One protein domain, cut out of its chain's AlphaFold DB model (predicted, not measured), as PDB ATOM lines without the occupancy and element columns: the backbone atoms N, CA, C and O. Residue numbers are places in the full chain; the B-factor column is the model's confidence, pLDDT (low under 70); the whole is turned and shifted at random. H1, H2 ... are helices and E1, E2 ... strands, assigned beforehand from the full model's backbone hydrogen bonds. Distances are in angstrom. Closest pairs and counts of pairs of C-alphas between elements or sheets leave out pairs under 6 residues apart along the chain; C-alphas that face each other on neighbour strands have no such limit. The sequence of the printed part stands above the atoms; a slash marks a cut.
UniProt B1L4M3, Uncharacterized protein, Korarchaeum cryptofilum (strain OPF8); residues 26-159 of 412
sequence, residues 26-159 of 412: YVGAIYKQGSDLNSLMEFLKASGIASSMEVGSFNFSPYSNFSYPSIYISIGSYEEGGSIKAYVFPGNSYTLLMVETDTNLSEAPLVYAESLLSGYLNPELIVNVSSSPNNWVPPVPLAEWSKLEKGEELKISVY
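This is residues 26 to 159 of the 412 residues of an uncharacterized protein of Korarchaeum cryptofilum (strain OPF8) (UniProt B1L4M3). One strongly twisted sheet of six strands curls round the helix H3, while two helices cover its other face, H2 over E4 and E5, and H1 over E3. The printed part has 134 residues, with three named helices and six named strands ordered E1 H1 E2 E3 E4 E5 H2 E6 H3, a mixed class. Across the sheet the order is E2 E3 E4 E5 E1 E6, all antiparallel. The whole is compact, with a radius of gyration of the C-alphas of 13.8 A, and spans 39 by 38 by 26 A.

Start at E1, residues 26 to 31, an inner strand with neighbours E5, residues 95 to 101, where N 29 and O 97 are 2.8 A apart, and E6, residues 126 to 133, where N 28 and O 130 are 2.9 A apart. H1, residues 37 to 46, runs along E3, residues 67 to 77, at 13 degrees on the local plane; the closest C-alphas, of Leu 37 and Ile 71, are 7.9 A apart. Next comes a meander, each strand the antiparallel neighbour of the one before: E2, residues 53 to 59, then E3, E4, residues 83 to 89, and E5; find N 58 and O 68 at 3.0 A, N 73 and O 86 at 2.8 A, N 87 and O 98 at 2.7 A. H2, residues 108 to 117, is on the same face as H1, at a height over the sheet of 8.0 A; its Leu 110 and Val 99 of E5 have the closest C-alphas, 5.8 A. E5, H2 and E6 form a split strand-helix-strand unit, two strands running the same way with E1 between them; its crossover is right-handed. H3, residues 140 to 150, is on the opposite face, in three layers with helices on both faces; it touches E1, closest at the C-alphas of Gly 28 and Pro 141, 5.3 A. In H1, H2 and H3 every O i to N i+4 pair is within hydrogen-bond range.

Find C-alpha 26 at (-49.496, 6.898, -32.004), where E1 begins. E3 is 23.9 A long and bends by 73 degrees at Ser 70; E6 measures 21.2 A. H3, 15.0 A, ends at C-alpha 150, (-34.478, 19.248, -25.011).

The C-alphas farthest apart, of Ala 46 and Tyr 159, are 39.6 A apart. The printed part has no cut, and no link is long. Confidence is low, under 70, at residues 50 to 66 and 159.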
ATOM      1  N   TYR A  26     -49.916   5.561 -31.619       88.69
ATOM      2  CA  TYR A  26     -49.496   6.898 -32.004       88.69
ATOM      3  C   TYR A  26     -48.544   6.808 -33.193       88.69
ATOM      4  O   TYR A  26     -47.657   5.953 -33.224       88.69
ATOM      5  N   VAL A  27     -48.700   7.719 -34.144       91.06
ATOM      6  CA  VAL A  27     -47.741   7.982 -35.226       91.06
ATOM      7  C   VAL A  27     -47.419   9.471 -35.188       91.06
ATOM      8  O   VAL A  27     -48.288  10.281 -34.868       91.06
ATOM      9  N   GLY A  28     -46.179   9.864 -35.456       95.69
ATOM     10  CA  GLY A  28     -45.812  11.273 -35.389       95.69
ATOM     11  C   GLY A  28     -44.651  11.650 -36.285       95.69
ATOM     12  O   GLY A  28     -43.802  10.820 -36.599       95.69
ATOM     13  N   ALA A  29     -44.634  12.923 -36.668       96.81
ATOM     14  CA  ALA A  29     -43.606  13.559 -37.474       96.81
ATOM     15  C   ALA A  29     -42.968  14.717 -36.696       96.81
ATOM     16  O   ALA A  29     -43.657  15.557 -36.109       96.81
ATOM     17  N   ILE A  30     -41.636  14.760 -36.706       96.81
ATOM     18  CA  ILE A  30     -40.841  15.818 -36.084       96.81
ATOM     19  C   ILE A  30     -40.339  16.751 -37.173       96.81
ATOM     20  O   ILE A  30     -39.624  16.339 -38.084       96.81
ATOM     21  N   TYR A  31     -40.677  18.022 -37.029       97.56
ATOM     22  CA  TYR A  31     -40.326  19.100 -37.934       97.56
ATOM     23  C   TYR A  31     -39.129  19.845 -37.369       97.56
ATOM     24  O   TYR A  31     -39.170  20.279 -36.219       97.56
ATOM     25  N   LYS A  32     -38.085  20.062 -38.172       97.69
ATOM     26  CA  LYS A  32     -36.996  20.995 -37.854       97.69
ATOM     27  C   LYS A  32     -37.455  22.432 -38.100       97.69
ATOM     28  O   LYS A  32     -36.995  23.120 -39.009       97.69
ATOM     29  N   GLN A  33     -38.438  22.828 -37.311       96.12
ATOM     30  CA  GLN A  33     -39.109  24.111 -37.337       96.12
ATOM     31  C   GLN A  33     -39.606  24.387 -35.918       96.12
ATOM     32  O   GLN A  33     -40.333  23.570 -35.351       96.12
ATOM     33  N   GLY A  34     -39.241  25.539 -35.362       93.38
ATOM     34  CA  GLY A  34     -39.819  26.015 -34.111       93.38
ATOM     35  C   GLY A  34     -41.277  26.434 -34.289       93.38
ATOM     36  O   GLY A  34     -41.658  26.947 -35.344       93.38
ATOM     37  N   SER A  35     -42.085  26.232 -33.256       90.38
ATOM     38  CA  SER A  35     -43.448  26.751 -33.179       90.38
ATOM     39  C   SER A  35     -43.719  27.304 -31.793       90.38
ATOM     40  O   SER A  35     -43.311  26.734 -30.782       90.38
ATOM     41  N   ASP A  36     -44.430  28.424 -31.749       86.44
ATOM     42  CA  ASP A  36     -44.975  28.969 -30.520       86.44
ATOM     43  C   ASP A  36     -46.496  28.780 -30.483       86.44
ATOM     44  O   ASP A  36     -47.184  28.726 -31.508       86.44
ATOM     45  N   LEU A  37     -47.016  28.682 -29.261       83.19
ATOM     46  CA  LEU A  37     -48.427  28.420 -29.004       83.19
ATOM     47  C   LEU A  37     -49.339  29.494 -29.621       83.19
ATOM     48  O   LEU A  37     -50.387  29.157 -30.170       83.19
ATOM     49  N   ASN A  38     -48.944  30.769 -29.559       85.88
ATOM     50  CA  ASN A  38     -49.785  31.883 -29.993       85.88
ATOM     51  C   ASN A  38     -49.958  31.874 -31.513       85.88
ATOM     52  O   ASN A  38     -51.091  31.886 -31.994       85.88
ATOM     53  N   SER A  39     -48.861  31.767 -32.266       88.88
ATOM     54  CA  SER A  39     -48.906  31.711 -33.732       88.88
ATOM     55  C   SER A  39     -49.696  30.501 -34.231       88.88
ATOM     56  O   SER A  39     -50.459  30.603 -35.195       88.88
ATOM     57  N   LEU A  40     -49.554  29.348 -33.566       88.06
ATOM     58  CA  LEU A  40     -50.333  28.157 -33.901       88.06
ATOM     59  C   LEU A  40     -51.828  28.378 -33.634       88.06
ATOM     60  O   LEU A  40     -52.657  28.073 -34.489       88.06
ATOM     61  N   MET A  41     -52.194  28.956 -32.488       85.88
ATOM     62  CA  MET A  41     -53.590  29.274 -32.172       85.88
ATOM     63  C   MET A  41     -54.205  30.266 -33.168       85.88
ATOM     64  O   MET A  41     -55.342  30.071 -33.608       85.88
ATOM     65  N   GLU A  42     -53.466  31.307 -33.557       89.06
ATOM     66  CA  GLU A  42     -53.903  32.265 -34.577       89.06
ATOM     67  C   GLU A  42     -54.155  31.577 -35.920       89.06
ATOM     68  O   GLU A  42     -55.218  31.768 -36.521       89.06
ATOM     69  N   PHE A  43     -53.234  30.711 -36.352       89.69
ATOM     70  CA  PHE A  43     -53.397  29.918 -37.565       89.69
ATOM     71  C   PHE A  43     -54.637  29.018 -37.506       89.69
ATOM     72  O   PHE A  43     -55.434  29.002 -38.448       89.69
ATOM     73  N   LEU A  44     -54.840  28.289 -36.404       87.81
ATOM     74  CA  LEU A  44     -55.986  27.392 -36.241       87.81
ATOM     75  C   LEU A  44     -57.310  28.164 -36.257       87.81
ATOM     76  O   LEU A  44     -58.290  27.707 -36.853       87.81
ATOM     77  N   LYS A  45     -57.346  29.360 -35.659       87.31
ATOM     78  CA  LYS A  45     -58.514  30.248 -35.688       87.31
ATOM     79  C   LYS A  45     -58.791  30.772 -37.096       87.31
ATOM     80  O   LYS A  45     -59.927  30.667 -37.558       87.31
ATOM     81  N   ALA A  46     -57.773  31.275 -37.792       87.38
ATOM     82  CA  ALA A  46     -57.902  31.788 -39.156       87.38
ATOM     83  C   ALA A  46     -58.347  30.698 -40.148       87.38
ATOM     84  O   ALA A  46     -59.218  30.925 -40.987       87.38
ATOM     85  N   SER A  47     -57.824  29.481 -39.984       84.31
ATOM     86  CA  SER A  47     -58.172  28.297 -40.778       84.31
ATOM     87  C   SER A  47     -59.556  27.713 -40.454       84.31
ATOM     88  O   SER A  47     -60.062  26.873 -41.198       84.31
ATOM     89  N   GLY A  48     -60.204  28.161 -39.369       82.12
ATOM     90  CA  GLY A  48     -61.491  27.636 -38.903       82.12
ATOM     91  C   GLY A  48     -61.414  26.258 -38.233       82.12
ATOM     92  O   GLY A  48     -62.424  25.567 -38.176       82.12
ATOM     93  N   ILE A  49     -60.236  25.864 -37.736       78.88
ATOM     94  CA  ILE A  49     -59.974  24.601 -37.015       78.88
ATOM     95  C   ILE A  49     -60.203  24.765 -35.495       78.88
ATOM     96  O   ILE A  49     -60.346  23.790 -34.762       78.88
ATOM     97  N   ALA A  50     -60.282  26.002 -34.993       61.72
ATOM     98  CA  ALA A  50     -60.321  26.310 -33.557       61.72
ATOM     99  C   ALA A  50     -61.489  25.693 -32.755       61.72
ATOM    100  O   ALA A  50     -61.394  25.608 -31.535       61.72
ATOM    101  N   SER A  51     -62.575  25.245 -33.394       52.53
ATOM    102  CA  SER A  51     -63.730  24.644 -32.702       52.53
ATOM    103  C   SER A  51     -63.452  23.273 -32.075       52.53
ATOM    104  O   SER A  51     -64.295  22.758 -31.349       52.53
ATOM    105  N   SER A  52     -62.308  22.663 -32.379       57.19
ATOM    106  CA  SER A  52     -61.919  21.326 -31.913       57.19
ATOM    107  C   SER A  52     -60.652  21.337 -31.056       57.19
ATOM    108  O   SER A  52     -59.937  20.337 -31.029       57.19
ATOM    109  N   MET A  53     -60.350  22.478 -30.431       63.25
ATOM    110  CA  MET A  53     -59.102  22.730 -29.721       63.25
ATOM    111  C   MET A  53     -59.302  22.721 -28.207       63.25
ATOM    112  O   MET A  53     -60.136  23.468 -27.698       63.25
ATOM    113  N   GLU A  54     -58.456  21.993 -27.482       60.69
ATOM    114  CA  GLU A  54     -58.174  22.329 -26.087       60.69
ATOM    115  C   GLU A  54     -56.664  22.473 -25.886       60.69
ATOM    116  O   GLU A  54     -55.853  21.744 -26.467       60.69
ATOM    117  N   VAL A  55     -56.303  23.470 -25.082       60.50
ATOM    118  CA  VAL A  55     -54.927  23.740 -24.676       60.50
ATOM    119  C   VAL A  55     -54.750  23.148 -23.293       60.50
ATOM    120  O   VAL A  55     -55.508  23.463 -22.374       60.50
ATOM    121  N   GLY A  56     -53.746  22.300 -23.139       62.88
ATOM    122  CA  GLY A  56     -53.480  21.699 -21.852       62.88
ATOM    123  C   GLY A  56     -52.229  20.854 -21.847       62.88
ATOM    124  O   GLY A  56     -51.385  20.890 -22.743       62.88
ATOM    125  N   SER A  57     -52.138  20.078 -20.787       61.62
ATOM    126  CA  SER A  57     -51.085  19.111 -20.588       61.62
ATOM    127  C   SER A  57     -51.560  17.744 -21.042       61.62
ATOM    128  O   SER A  57     -52.538  17.222 -20.505       61.62
ATOM    129  N   PHE A  58     -50.872  17.151 -22.014       66.62
ATOM    130  CA  PHE A  58     -51.156  15.770 -22.374       66.62
ATOM    131  C   PHE A  58     -50.559  14.836 -21.315       66.62
ATOM    132  O   PHE A  58     -49.343  14.807 -21.125       66.62
ATOM    133  N   ASN A  59     -51.432  14.100 -20.618       63.47
ATOM    134  CA  ASN A  59     -51.056  13.063 -19.660       63.47
ATOM    135  C   ASN A  59     -51.107  11.703 -20.360       63.47
ATOM    136  O   ASN A  59     -52.178  11.191 -20.679       63.47
ATOM    137  N   PHE A  60     -49.937  11.109 -20.575       61.41
ATOM    138  CA  PHE A  60     -49.768   9.869 -21.347       61.41
ATOM    139  C   PHE A  60     -50.339   8.633 -20.651       61.41
ATOM    140  O   PHE A  60     -50.577   7.607 -21.281       61.41
ATOM    141  N   SER A  61     -50.494   8.709 -19.333       58.50
ATOM    142  CA  SER A  61     -51.006   7.637 -18.498       58.50
ATOM    143  C   SER A  61     -51.434   8.220 -17.154       58.50
ATOM    144  O   SER A  61     -50.736   9.094 -16.639       58.50
ATOM    145  N   PRO A  62     -52.503   7.712 -16.516       55.59
ATOM    146  CA  PRO A  62     -52.787   8.040 -15.117       55.59
ATOM    147  C   PRO A  62     -51.668   7.570 -14.169       55.59
ATOM    148  O   PRO A  62     -51.637   7.962 -13.008       55.59
ATOM    149  N   TYR A  63     -50.752   6.727 -14.657       51.84
ATOM    150  CA  TYR A  63     -49.619   6.180 -13.915       51.84
ATOM    151  C   TYR A  63     -48.297   6.904 -14.199       51.84
ATOM    152  O   TYR A  63     -47.251   6.436 -13.750       51.84
ATOM    153  N   SER A  64     -48.308   8.002 -14.963       61.81
ATOM    154  CA  SER A  64     -47.119   8.818 -15.197       61.81
ATOM    155  C   SER A  64     -47.354  10.273 -14.796       61.81
ATOM    156  O   SER A  64     -48.431  10.827 -14.992       61.81
ATOM    157  N   ASN A  65     -46.314  10.906 -14.251       65.38
ATOM    158  CA  ASN A  65     -46.314  12.340 -13.945       65.38
ATOM    159  C   ASN A  65     -45.812  13.178 -15.137       65.38
ATOM    160  O   ASN A  65     -45.474  14.349 -14.975       65.38
ATOM    161  N   PHE A  66     -45.699  12.574 -16.326       66.44
ATOM    162  CA  PHE A  66     -45.213  13.256 -17.520       66.44
ATOM    163  C   PHE A  66     -46.353  14.030 -18.165       66.44
ATOM    164  O   PHE A  66     -47.353  13.456 -18.591       66.44
ATOM    165  N   SER A  67     -46.165  15.339 -18.240       72.75
ATOM    166  CA  SER A  67     -47.145  16.300 -18.706       72.75
ATOM    167  C   SER A  67     -46.411  17.299 -19.585       72.75
ATOM    168  O   SER A  67     -45.466  17.952 -19.138       72.75
ATOM    169  N   TYR A  68     -46.802  17.372 -20.854       78.56
ATOM    170  CA  TYR A  68     -46.204  18.298 -21.813       78.56
ATOM    171  C   TYR A  68     -47.284  19.240 -22.340       78.56
ATOM    172  O   TYR A  68     -48.380  18.767 -22.667       78.56
ATOM    173  N   PRO A  69     -46.992  20.551 -22.437       81.12
ATOM    174  CA  PRO A  69     -47.874  21.487 -23.110       81.12
ATOM    175  C   PRO A  69     -48.120  21.016 -24.538       81.12
ATOM    176  O   PRO A  69     -47.181  20.738 -25.284       81.12
ATOM    177  N   SER A  70     -49.388  20.910 -24.902       85.06
ATOM    178  CA  SER A  70     -49.791  20.507 -26.241       85.06
ATOM    179  C   SER A  70     -51.082  21.203 -26.630       85.06
ATOM    180  O   SER A  70     -51.916  21.539 -25.782       85.06
ATOM    181  N   ILE A  71     -51.242  21.404 -27.931       86.81
ATOM    182  CA  ILE A  71     -52.542  21.686 -28.526       86.81
ATOM    183  C   ILE A  71     -53.039  20.386 -29.119       86.81
ATOM    184  O   ILE A  71     -52.280  19.731 -29.830       86.81
ATOM    185  N   TYR A  72     -54.296  20.032 -28.884       86.69
ATOM    186  CA  TYR A  72     -54.896  18.925 -29.613       86.69
ATOM    187  C   TYR A  72     -56.045  19.368 -30.513       86.69
ATOM    188  O   TYR A  72     -56.742  20.337 -30.224       86.69
ATOM    189  N   ILE A  73     -56.223  18.645 -31.617       87.69
ATOM    190  CA  ILE A  73     -57.214  18.881 -32.666       87.69
ATOM    191  C   ILE A  73     -57.942  17.560 -32.925       87.69
ATOM    192  O   ILE A  73     -57.300  16.541 -33.169       87.69
ATOM    193  N   SER A  74     -59.274  17.559 -32.899       87.62
ATOM    194  CA  SER A  74     -60.054  16.388 -33.327       87.62
ATOM    195  C   SER A  74     -60.013  16.250 -34.850       87.62
ATOM    196  O   SER A  74     -60.503  17.123 -35.562       87.62
ATOM    197  N   ILE A  75     -59.492  15.126 -35.340       88.75
ATOM    198  CA  ILE A  75     -59.310  14.837 -36.775       88.75
ATOM    199  C   ILE A  75     -60.124  13.627 -37.259       88.75
ATOM    200  O   ILE A  75     -59.953  13.160 -38.382       88.75
ATOM    201  N   GLY A  76     -60.981  13.073 -36.402       87.44
ATOM    202  CA  GLY A  76     -61.815  11.931 -36.745       87.44
ATOM    203  C   GLY A  76     -62.461  11.296 -35.522       87.44
ATOM    204  O   GLY A  76     -62.537  11.897 -34.450       87.44
ATOM    205  N   SER A  77     -62.918  10.058 -35.685       86.25
ATOM    206  CA  SER A  77     -63.478   9.257 -34.596       86.25
ATOM    207  C   SER A  77     -63.138   7.781 -34.752       86.25
ATOM    208  O   SER A  77     -62.969   7.304 -35.873       86.25
ATOM    209  N   TYR A  78     -63.097   7.068 -33.639       82.75
ATOM    210  CA  TYR A  78     -63.044   5.617 -33.548       82.75
ATOM    211  C   TYR A  78     -64.434   4.995 -33.739       82.75
ATOM    212  O   TYR A  78     -65.456   5.666 -33.548       82.75
ATOM    213  N   GLU A  79     -64.496   3.717 -34.122       82.00
ATOM    214  CA  GLU A  79     -65.768   2.984 -34.254       82.00
ATOM    215  C   GLU A  79     -66.538   2.944 -32.928       82.00
ATOM    216  O   GLU A  79     -67.762   3.059 -32.912       82.00
ATOM    217  N   GLU A  80     -65.814   2.876 -31.811       79.88
ATOM    218  CA  GLU A  80     -66.355   2.847 -30.456       79.88
ATOM    219  C   GLU A  80     -66.792   4.243 -29.944       79.88
ATOM    220  O   GLU A  80     -67.231   4.376 -28.804       79.88
ATOM    221  N   GLY A  81     -66.700   5.292 -30.774       76.75
ATOM    222  CA  GLY A  81     -67.258   6.628 -30.506       76.75
ATOM    223  C   GLY A  81     -66.287   7.664 -29.924       76.75
ATOM    224  O   GLY A  81     -66.662   8.830 -29.800       76.75
ATOM    225  N   GLY A  82     -65.045   7.282 -29.611       79.38
ATOM    226  CA  GLY A  82     -63.991   8.216 -29.200       79.38
ATOM    227  C   GLY A  82     -63.544   9.137 -30.342       79.38
ATOM    228  O   GLY A  82     -63.604   8.752 -31.506       79.38
ATOM    229  N   SER A  83     -63.082  10.350 -30.032       84.88
ATOM    230  CA  SER A  83     -62.440  11.239 -31.017       84.88
ATOM    231  C   SER A  83     -61.001  10.785 -31.278       84.88
ATOM    232  O   SER A  83     -60.321  10.392 -30.336       84.88
ATOM    233  N   ILE A  84     -60.558  10.856 -32.537       87.25
ATOM    234  CA  ILE A  84     -59.145  10.710 -32.912       87.25
ATOM    235  C   ILE A  84     -58.500  12.085 -32.804       87.25
ATOM    236  O   ILE A  84     -58.960  13.039 -33.446       87.25
ATOM    237  N   LYS A  85     -57.423  12.179 -32.031       88.81
ATOM    238  CA  LYS A  85     -56.742  13.446 -31.760       88.81
ATOM    239  C   LYS A  85     -55.405  13.562 -32.486       88.81
ATOM    240  O   LYS A  85     -54.628  12.614 -32.565       88.81
ATOM    241  N   ALA A  86     -55.133  14.766 -32.973       92.62
ATOM    242  CA  ALA A  86     -53.827  15.222 -33.419       92.62
ATOM    243  C   ALA A  86     -53.266  16.210 -32.399       92.62
ATOM    244  O   ALA A  86     -53.880  17.238 -32.141       92.62
ATOM    245  N   TYR A  87     -52.110  15.899 -31.834       92.69
ATOM    246  CA  TYR A  87     -51.384  16.681 -30.847       92.69
ATOM    247  C   TYR A  87     -50.224  17.419 -31.510       92.69
ATOM    248  O   TYR A  87     -49.403  16.812 -32.196       92.69
ATOM    249  N   VAL A  88     -50.122  18.719 -31.259       94.06
ATOM    250  CA  VAL A  88     -48.967  19.537 -31.619       94.06
ATOM    251  C   VAL A  88     -48.225  19.904 -30.342       94.06
ATOM    252  O   VAL A  88     -48.784  20.565 -29.464       94.06
ATOM    253  N   PHE A  89     -46.972  19.470 -30.245       92.88
ATOM    254  CA  PHE A  89     -46.061  19.821 -29.160       92.88
ATOM    255  C   PHE A  89     -45.105  20.903 -29.667       92.88
ATOM    256  O   PHE A  89     -44.222  20.601 -30.481       92.88
ATOM    257  N   PRO A  90     -45.299  22.162 -29.238       90.81
ATOM    258  CA  PRO A  90     -44.442  23.254 -29.655       90.81
ATOM    259  C   PRO A  90     -43.052  23.140 -29.029       90.81
ATOM    260  O   PRO A  90     -42.897  22.707 -27.885       90.81
ATOM    261  N   GLY A  91     -42.046  23.570 -29.783       92.81
ATOM    262  CA  GLY A  91     -40.657  23.659 -29.349       92.81
ATOM    263  C   GLY A  91     -39.942  24.803 -30.060       92.81
ATOM    264  O   GLY A  91     -40.441  25.352 -31.043       92.81
ATOM    265  N   ASN A  92     -38.775  25.183 -29.552       94.31
ATOM    266  CA  ASN A  92     -37.986  26.294 -30.072       94.31
ATOM    267  C   ASN A  92     -37.303  25.939 -31.394       94.31
ATOM    268  O   ASN A  92     -37.251  26.769 -32.299       94.31
ATOM    269  N   SER A  93     -36.764  24.720 -31.509       96.75
ATOM    270  CA  SER A  93     -36.040  24.258 -32.703       96.75
ATOM    271  C   SER A  93     -36.815  23.196 -33.474       96.75
ATOM    272  O   SER A  93     -36.728  23.132 -34.703       96.75
ATOM    273  N   TYR A  94     -37.578  22.376 -32.753       97.31
ATOM    274  CA  TYR A  94     -38.328  21.259 -33.290       97.31
ATOM    275  C   TYR A  94     -39.774  21.267 -32.808       97.31
ATOM    276  O   TYR A  94     -40.058  21.434 -31.624       97.31
ATOM    277  N   THR A  95     -40.691  20.980 -33.725       96.94
ATOM    278  CA  THR A  95     -42.115  20.800 -33.432       96.94
ATOM    279  C   THR A  95     -42.500  19.357 -33.702       96.94
ATOM    280  O   THR A  95     -42.132  18.809 -34.740       96.94
ATOM    281  N   LEU A  96     -43.255  18.739 -32.797       96.94
ATOM    282  CA  LEU A  96     -43.819  17.408 -33.013       96.94
ATOM    283  C   LEU A  96     -45.306  17.519 -33.344       96.94
ATOM    284  O   LEU A  96     -46.074  18.077 -32.563       96.94
ATOM    285  N   LEU A  97     -45.707  16.922 -34.467       97.06
ATOM    286  CA  LEU A  97     -47.091  16.557 -34.744       97.06
ATOM    287  C   LEU A  97     -47.244  15.058 -34.493       97.06
ATOM    288  O   LEU A  97     -46.638  14.248 -35.188       97.06
ATOM    289  N   MET A  98     -48.054  14.681 -33.513       95.44
ATOM    290  CA  MET A  98     -48.337  13.292 -33.165       95.44
ATOM    291  C   MET A  98     -49.835  13.057 -33.249       95.44
ATOM    292  O   MET A  98     -50.605  13.853 -32.734       95.44
ATOM    293  N   VAL A  99     -50.273  11.965 -33.851       94.06
ATOM    294  CA  VAL A  99     -51.695  11.648 -33.985       94.06
ATOM    295  C   VAL A  99     -51.992  10.261 -33.445       94.06
ATOM    296  O   VAL A  99     -51.149   9.363 -33.486       94.06
ATOM    297  N   GLU A 100     -53.206  10.093 -32.944       90.69
ATOM    298  CA  GLU A 100     -53.735   8.786 -32.582       90.69
ATOM    299  C   GLU A 100     -54.088   7.991 -33.847       90.69
ATOM    300  O   GLU A 100     -54.512   8.548 -34.863       90.69
ATOM    301  N   THR A 101     -53.901   6.675 -33.795       88.88
ATOM    302  CA  THR A 101     -54.154   5.771 -34.925       88.88
ATOM    303  C   THR A 101     -54.677   4.413 -34.448       88.88
ATOM    304  O   THR A 101     -54.932   4.222 -33.258       88.88
ATOM    305  N   ASP A 102     -54.908   3.477 -35.364       81.56
ATOM    306  CA  ASP A 102     -55.367   2.122 -35.057       81.56
ATOM    307  C   ASP A 102     -54.230   1.193 -34.604       81.56
ATOM    308  O   ASP A 102     -53.068   1.575 -34.456       81.56
ATOM    309  N   THR A 103     -54.582  -0.070 -34.379       76.81
ATOM    310  CA  THR A 103     -53.650  -1.134 -33.990       76.81
ATOM    311  C   THR A 103     -52.620  -1.477 -35.068       76.81
ATOM    312  O   THR A 103     -51.625  -2.128 -34.757       76.81
ATOM    313  N   ASN A 104     -52.845  -1.069 -36.321       77.06
ATOM    314  CA  ASN A 104     -51.905  -1.276 -37.424       77.06
ATOM    315  C   ASN A 104     -50.884  -0.139 -37.535       77.06
ATOM    316  O   ASN A 104     -50.017  -0.188 -38.405       77.06
ATOM    317  N   LEU A 105     -50.976   0.873 -36.664       80.88
ATOM    318  CA  LEU A 105     -50.139   2.067 -36.698       80.88
ATOM    319  C   LEU A 105     -50.226   2.790 -38.052       80.88
ATOM    320  O   LEU A 105     -49.214   3.244 -38.583       80.88
ATOM    321  N   SER A 106     -51.435   2.880 -38.619       84.94
ATOM    322  CA  SER A 106     -51.659   3.555 -39.900       84.94
ATOM    323  C   SER A 106     -51.145   4.998 -39.877       84.94
ATOM    324  O   SER A 106     -51.446   5.763 -38.958       84.94
ATOM    325  N   GLU A 107     -50.407   5.389 -40.918       90.44
ATOM    326  CA  GLU A 107     -49.943   6.767 -41.133       90.44
ATOM    327  C   GLU A 107     -51.052   7.672 -41.698       90.44
ATOM    328  O   GLU A 107     -50.895   8.890 -41.727       90.44
ATOM    329  N   ALA A 108     -52.194   7.121 -42.127       91.62
ATOM    330  CA  ALA A 108     -53.250   7.889 -42.789       91.62
ATOM    331  C   ALA A 108     -53.778   9.080 -41.954       91.62
ATOM    332  O   ALA A 108     -53.925  10.173 -42.518       91.62
ATOM    333  N   PRO A 109     -54.008   8.950 -40.628       93.31
ATOM    334  CA  PRO A 109     -54.365  10.090 -39.784       93.31
ATOM    335  C   PRO A 109     -53.267  11.157 -39.719       93.31
ATOM    336  O   PRO A 109     -53.582  12.344 -39.627       93.31
ATOM    337  N   LEU A 110     -51.990  10.759 -39.807       95.50
ATOM    338  CA  LEU A 110     -50.858  11.688 -39.772       95.50
ATOM    339  C   LEU A 110     -50.839  12.500 -41.057       95.50
ATOM    340  O   LEU A 110     -50.916  13.720 -40.989       95.50
ATOM    341  N   VAL A 111     -50.883  11.836 -42.216       94.88
ATOM    342  CA  VAL A 111     -50.930  12.504 -43.528       94.88
ATOM    343  C   VAL A 111     -52.101  13.492 -43.599       94.88
ATOM    344  O   VAL A 111     -51.963  14.591 -44.143       94.88
ATOM    345  N   TYR A 112     -53.255  13.148 -43.015       95.19
ATOM    346  CA  TYR A 112     -54.389  14.068 -42.912       95.19
ATOM    347  C   TYR A 112     -54.091  15.295 -42.050       95.19
ATOM    348  O   TYR A 112     -54.287  16.426 -42.504       95.19
ATOM    349  N   ALA A 113     -53.595  15.092 -40.829       95.25
ATOM    350  CA  ALA A 113     -53.241  16.187 -39.933       95.25
ATOM    351  C   ALA A 113     -52.159  17.095 -40.538       95.25
ATOM    352  O   ALA A 113     -52.268  18.317 -40.463       95.25
ATOM    353  N   GLU A 114     -51.164  16.522 -41.214       94.94
ATOM    354  CA  GLU A 114     -50.142  17.264 -41.952       94.94
ATOM    355  C   GLU A 114     -50.754  18.091 -43.081       94.94
ATOM    356  O   GLU A 114     -50.413  19.260 -43.250       94.94
ATOM    357  N   SER A 115     -51.713  17.527 -43.821       94.56
ATOM    358  CA  SER A 115     -52.419  18.242 -44.890       94.56
ATOM    359  C   SER A 115     -53.150  19.472 -44.338       94.56
ATOM    360  O   SER A 115     -53.029  20.570 -44.889       94.56
ATOM    361  N   LEU A 116     -53.864  19.307 -43.216       92.69
ATOM    362  CA  LEU A 116     -54.570  20.386 -42.518       92.69
ATOM    363  C   LEU A 116     -53.624  21.475 -41.997       92.69
ATOM    364  O   LEU A 116     -53.943  22.662 -42.083       92.69
ATOM    365  N   LEU A 117     -52.475  21.073 -41.452       93.06
ATOM    366  CA  LEU A 117     -51.517  21.967 -40.801       93.06
ATOM    367  C   LEU A 117     -50.427  22.492 -41.738       93.06
ATOM    368  O   LEU A 117     -49.635  23.327 -41.317       93.06
ATOM    369  N   SER A 118     -50.413  22.082 -43.004       91.00
ATOM    370  CA  SER A 118     -49.417  22.458 -44.022       91.00
ATOM    371  C   SER A 118     -49.270  23.968 -44.277       91.00
ATOM    372  O   SER A 118     -48.263  24.437 -44.814       91.00
ATOM    373  N   GLY A 119     -50.277  24.767 -43.907       89.06
ATOM    374  CA  GLY A 119     -50.185  26.229 -43.912       89.06
ATOM    375  C   GLY A 119     -49.254  26.791 -42.829       89.06
ATOM    376  O   GLY A 119     -48.760  27.904 -42.988       89.06
ATOM    377  N   TYR A 120     -48.994  26.011 -41.778       91.94
ATOM    378  CA  TYR A 120     -48.213  26.375 -40.596       91.94
ATOM    379  C   TYR A 120     -46.941  25.528 -40.449       91.94
ATOM    380  O   TYR A 120     -45.845  26.075 -40.345       91.94
ATOM    381  N   LEU A 121     -47.069  24.199 -40.479       93.31
ATOM    382  CA  LEU A 121     -45.947  23.259 -40.462       93.31
ATOM    383  C   LEU A 121     -45.518  22.954 -41.893       93.31
ATOM    384  O   LEU A 121     -46.359  22.606 -42.717       93.31
ATOM    385  N   ASN A 122     -44.225  23.066 -42.198       92.06
ATOM    386  CA  ASN A 122     -43.711  22.726 -43.522       92.06
ATOM    387  C   ASN A 122     -43.345  21.229 -43.607       92.06
ATOM    388  O   ASN A 122     -42.336  20.841 -43.012       92.06
ATOM    389  N   PRO A 123     -44.070  20.396 -44.385       89.25
ATOM    390  CA  PRO A 123     -43.779  18.962 -44.513       89.25
ATOM    391  C   PRO A 123     -42.377  18.653 -45.056       89.25
ATOM    392  O   PRO A 123     -41.841  17.575 -44.829       89.25
ATOM    393  N   GLU A 124     -41.735  19.598 -45.745       88.38
ATOM    394  CA  GLU A 124     -40.369  19.416 -46.250       88.38
ATOM    395  C   GLU A 124     -39.296  19.498 -45.151       88.38
ATOM    396  O   GLU A 124     -38.144  19.144 -45.391       88.38
ATOM    397  N   LEU A 125     -39.655  19.964 -43.951       94.31
ATOM    398  CA  LEU A 125     -38.751  20.071 -42.801       94.31
ATOM    399  C   LEU A 125     -38.862  18.881 -41.843       94.31
ATOM    400  O   LEU A 125     -38.303  18.933 -40.745       94.31
ATOM    401  N   ILE A 126     -39.573  17.819 -42.225       92.94
ATOM    402  CA  ILE A 126     -39.662  16.597 -41.426       92.94
ATOM    403  C   ILE A 126     -38.282  15.931 -41.369       92.94
ATOM    404  O   ILE A 126     -37.659  15.656 -42.392       92.94
ATOM    405  N   VAL A 127     -37.806  15.662 -40.155       93.25
ATOM    406  CA  VAL A 127     -36.512  15.008 -39.896       93.25
ATOM    407  C   VAL A 127     -36.651  13.604 -39.321       93.25
ATOM    408  O   VAL A 127     -35.689  12.841 -39.348       93.25
ATOM    409  N   ASN A 128     -37.824  13.260 -38.790       91.56
ATOM    410  CA  ASN A 128     -38.107  11.941 -38.241       91.56
ATOM    411  C   ASN A 128     -39.612  11.663 -38.321       91.56
ATOM    412  O   ASN A 128     -40.412  12.550 -38.021       91.56
ATOM    413  N   VAL A 129     -39.974  10.437 -38.696       90.50
ATOM    414  CA  VAL A 129     -41.325   9.887 -38.571       90.50
ATOM    415  C   VAL A 129     -41.208   8.589 -37.792       90.50
ATOM    416  O   VAL A 129     -40.425   7.711 -38.152       90.50
ATOM    417  N   SER A 130     -41.978   8.461 -36.720       87.69
ATOM    418  CA  SER A 130     -41.957   7.271 -35.877       87.69
ATOM    419  C   SER A 130     -43.351   6.912 -35.384       87.69
ATOM    420  O   SER A 130     -44.310   7.676 -35.519       87.69
ATOM    421  N   SER A 131     -43.478   5.705 -34.844       87.81
ATOM    422  CA  SER A 131     -44.744   5.172 -34.367       87.81
ATOM    423  C   SER A 131     -44.541   4.302 -33.137       87.81
ATOM    424  O   SER A 131     -43.460   3.760 -32.897       87.81
ATOM    425  N   SER A 132     -45.585   4.188 -32.327       81.88
ATOM    426  CA  SER A 132     -45.595   3.282 -31.187       81.88
ATOM    427  C   SER A 132     -47.013   2.874 -30.811       81.88
ATOM    428  O   SER A 132     -47.916   3.712 -30.866       81.88
ATOM    429  N   PRO A 133     -47.215   1.637 -30.337       82.56
ATOM    430  CA  PRO A 133     -48.441   1.259 -29.644       82.56
ATOM    431  C   PRO A 133     -48.735   2.196 -28.464       82.56
ATOM    432  O   PRO A 133     -47.816   2.710 -27.823       82.56
ATOM    433  N   ASN A 134     -50.008   2.402 -28.125       76.88
ATOM    434  CA  ASN A 134     -50.376   3.347 -27.066       76.88
ATOM    435  C   ASN A 134     -49.980   2.905 -25.647       76.88
ATOM    436  O   ASN A 134     -50.036   3.710 -24.720       76.88
ATOM    437  N   ASN A 135     -49.598   1.640 -25.456       73.44
ATOM    438  CA  ASN A 135     -49.162   1.121 -24.166       73.44
ATOM    439  C   ASN A 135     -47.672   1.386 -23.902       73.44
ATOM    440  O   ASN A 135     -47.150   0.949 -22.876       73.44
ATOM    441  N   TRP A 136     -46.992   2.081 -24.818       79.56
ATOM    442  CA  TRP A 136     -45.630   2.572 -24.656       79.56
ATOM    443  C   TRP A 136     -45.691   4.005 -24.137       79.56
ATOM    444  O   TRP A 136     -46.261   4.885 -24.780       79.56
ATOM    445  N   VAL A 137     -45.130   4.230 -22.951       80.56
ATOM    446  CA  VAL A 137     -45.201   5.520 -22.262       80.56
ATOM    447  C   VAL A 137     -43.791   5.991 -21.878       80.56
ATOM    448  O   VAL A 137     -43.107   5.276 -21.138       80.56
ATOM    449  N   PRO A 138     -43.367   7.191 -22.319       83.81
ATOM    450  CA  PRO A 138     -44.041   8.014 -23.329       83.81
ATOM    451  C   PRO A 138     -44.045   7.334 -24.720       83.81
ATOM    452  O   PRO A 138     -43.231   6.437 -24.954       83.81
ATOM    453  N   PRO A 139     -44.926   7.755 -25.647       86.50
ATOM    454  CA  PRO A 139     -44.888   7.324 -27.041       86.50
ATOM    455  C   PRO A 139     -43.533   7.620 -27.691       86.50
ATOM    456  O   PRO A 139     -42.910   8.645 -27.396       86.50
ATOM    457  N   VAL A 140     -43.100   6.761 -28.617       90.25
ATOM    458  CA  VAL A 140     -41.804   6.901 -29.313       90.25
ATOM    459  C   VAL A 140     -41.653   8.269 -30.000       90.25
ATOM    460  O   VAL A 140     -40.613   8.893 -29.786       90.25
ATOM    461  N   PRO A 141     -42.657   8.809 -30.729       91.62
ATOM    462  CA  PRO A 141     -42.531  10.132 -31.350       91.62
ATOM    463  C   PRO A 141     -42.198  11.252 -30.362       91.62
ATOM    464  O   PRO A 141     -41.410  12.142 -30.677       91.62
ATOM    465  N   LEU A 142     -42.751  11.188 -29.147       91.50
ATOM    466  CA  LEU A 142     -42.451  12.161 -28.102       91.50
ATOM    467  C   LEU A 142     -41.039  11.982 -27.546       91.50
ATOM    468  O   LEU A 142     -40.349  12.975 -27.338       91.50
ATOM    469  N   ALA A 143     -40.610  10.745 -27.287       91.12
ATOM    470  CA  ALA A 143     -39.265  10.478 -26.780       91.12
ATOM    471  C   ALA A 143     -38.191  10.991 -27.754       91.12
ATOM    472  O   ALA A 143     -37.259  11.681 -27.338       91.12
ATOM    473  N   GLU A 144     -38.376  10.734 -29.050       94.50
ATOM    474  CA  GLU A 144     -37.508  11.236 -30.119       94.50
ATOM    475  C   GLU A 144     -37.512  12.769 -30.192       94.50
ATOM    476  O   GLU A 144     -36.454  13.396 -30.278       94.50
ATOM    477  N   TRP A 145     -38.686  13.400 -30.093       95.56
ATOM    478  CA  TRP A 145     -38.785  14.860 -30.060       95.56
ATOM    479  C   TRP A 145     -38.110  15.455 -28.824       95.56
ATOM    480  O   TRP A 145     -37.357  16.411 -28.954       95.56
ATOM    481  N   SER A 146     -38.312  14.873 -27.640       93.44
ATOM    482  CA  SER A 146     -37.704  15.347 -26.390       93.44
ATOM    483  C   SER A 146     -36.179  15.269 -26.445       93.44
ATOM    484  O   SER A 146     -35.492  16.181 -25.986       93.44
ATOM    485  N   LYS A 147     -35.641  14.220 -27.075       95.12
ATOM    486  CA  LYS A 147     -34.206  14.090 -27.318       95.12
ATOM    487  C   LYS A 147     -33.683  15.188 -28.246       95.12
ATOM    488  O   LYS A 147     -32.640  15.764 -27.957       95.12
ATOM    489  N   LEU A 148     -34.395  15.494 -29.332       96.00
ATOM    490  CA  LEU A 148     -33.982  16.519 -30.299       96.00
ATOM    491  C   LEU A 148     -34.151  17.953 -29.778       96.00
ATOM    492  O   LEU A 148     -33.262  18.777 -29.967       96.00
ATOM    493  N   GLU A 149     -35.276  18.255 -29.135       94.62
ATOM    494  CA  GLU A 149     -35.626  19.603 -28.674       94.62
ATOM    495  C   GLU A 149     -34.974  19.950 -27.333       94.62
ATOM    496  O   GLU A 149     -34.515  21.074 -27.145       94.62
ATOM    497  N   LYS A 150     -34.927  19.000 -26.391       92.06
ATOM    498  CA  LYS A 150     -34.478  19.248 -25.011       92.06
ATOM    499  C   LYS A 150     -33.151  18.577 -24.659       92.06
ATOM    500  O   LYS A 150     -32.594  18.870 -23.607       92.06
ATOM    501  N   GLY A 151     -32.651  17.664 -25.495       93.75
ATOM    502  CA  GLY A 151     -31.499  16.824 -25.149       93.75
ATOM    503  C   GLY A 151     -31.809  15.775 -24.072       93.75
ATOM    504  O   GLY A 151     -30.890  15.199 -23.496       93.75
ATOM    505  N   GLU A 152     -33.089  15.533 -23.779       90.56
ATOM    506  CA  GLU A 152     -33.533  14.628 -22.717       90.56
ATOM    507  C   GLU A 152     -33.849  13.238 -23.285       90.56
ATOM    508  O   GLU A 152     -34.744  13.089 -24.118       90.56
ATOM    509  N   GLU A 153     -33.160  12.202 -22.800       89.88
ATOM    510  CA  GLU A 153     -33.488  10.814 -23.137       89.88
ATOM    511  C   GLU A 153     -34.579  10.274 -22.203       89.88
ATOM    512  O   GLU A 153     -34.344   9.988 -21.026       89.88
ATOM    513  N   LEU A 154     -35.794  10.124 -22.732       86.75
ATOM    514  CA  LEU A 154     -36.923   9.591 -21.976       86.75
ATOM    515  C   LEU A 154     -36.921   8.059 -21.996       86.75
ATOM    516  O   LEU A 154     -36.917   7.429 -23.053       86.75
ATOM    517  N   LYS A 155     -36.988   7.441 -20.814       85.06
ATOM    518  CA  LYS A 155     -37.110   5.985 -20.688       85.06
ATOM    519  C   LYS A 155     -38.530   5.532 -21.034       85.06
ATOM    520  O   LYS A 155     -39.471   5.826 -20.300       85.06
ATOM    521  N   ILE A 156     -38.663   4.745 -22.097       83.25
ATOM    522  CA  ILE A 156     -39.941   4.157 -22.516       83.25
ATOM    523  C   ILE A 156     -40.271   2.941 -21.643       83.25
ATOM    524  O   ILE A 156     -39.457   2.031 -21.478       83.25
ATOM    525  N   SER A 157     -41.480   2.928 -21.089       80.75
ATOM    526  CA  SER A 157     -42.036   1.820 -20.308       80.75
ATOM    527  C   SER A 157     -43.239   1.214 -21.029       80.75
ATOM    528  O   SER A 157     -44.063   1.942 -21.579       80.75
ATOM    529  N   VAL A 158     -43.355  -0.116 -21.013       76.00
ATOM    530  CA  VAL A 158     -44.445  -0.847 -21.681       76.00
ATOM    531  C   VAL A 158     -45.442  -1.354 -20.642       76.00
ATOM    532  O   VAL A 158     -45.087  -2.128 -19.752       76.00
ATOM    533  N   TYR A 159     -46.701  -0.938 -20.764       68.38
ATOM    534  CA  TYR A 159     -47.787  -1.318 -19.861       68.38
ATOM    535  C   TYR A 159     -48.643  -2.449 -20.452       68.38
ATOM    536  O   TYR A 159     -48.765  -2.598 -21.666       68.38
TER     537      TYR A 159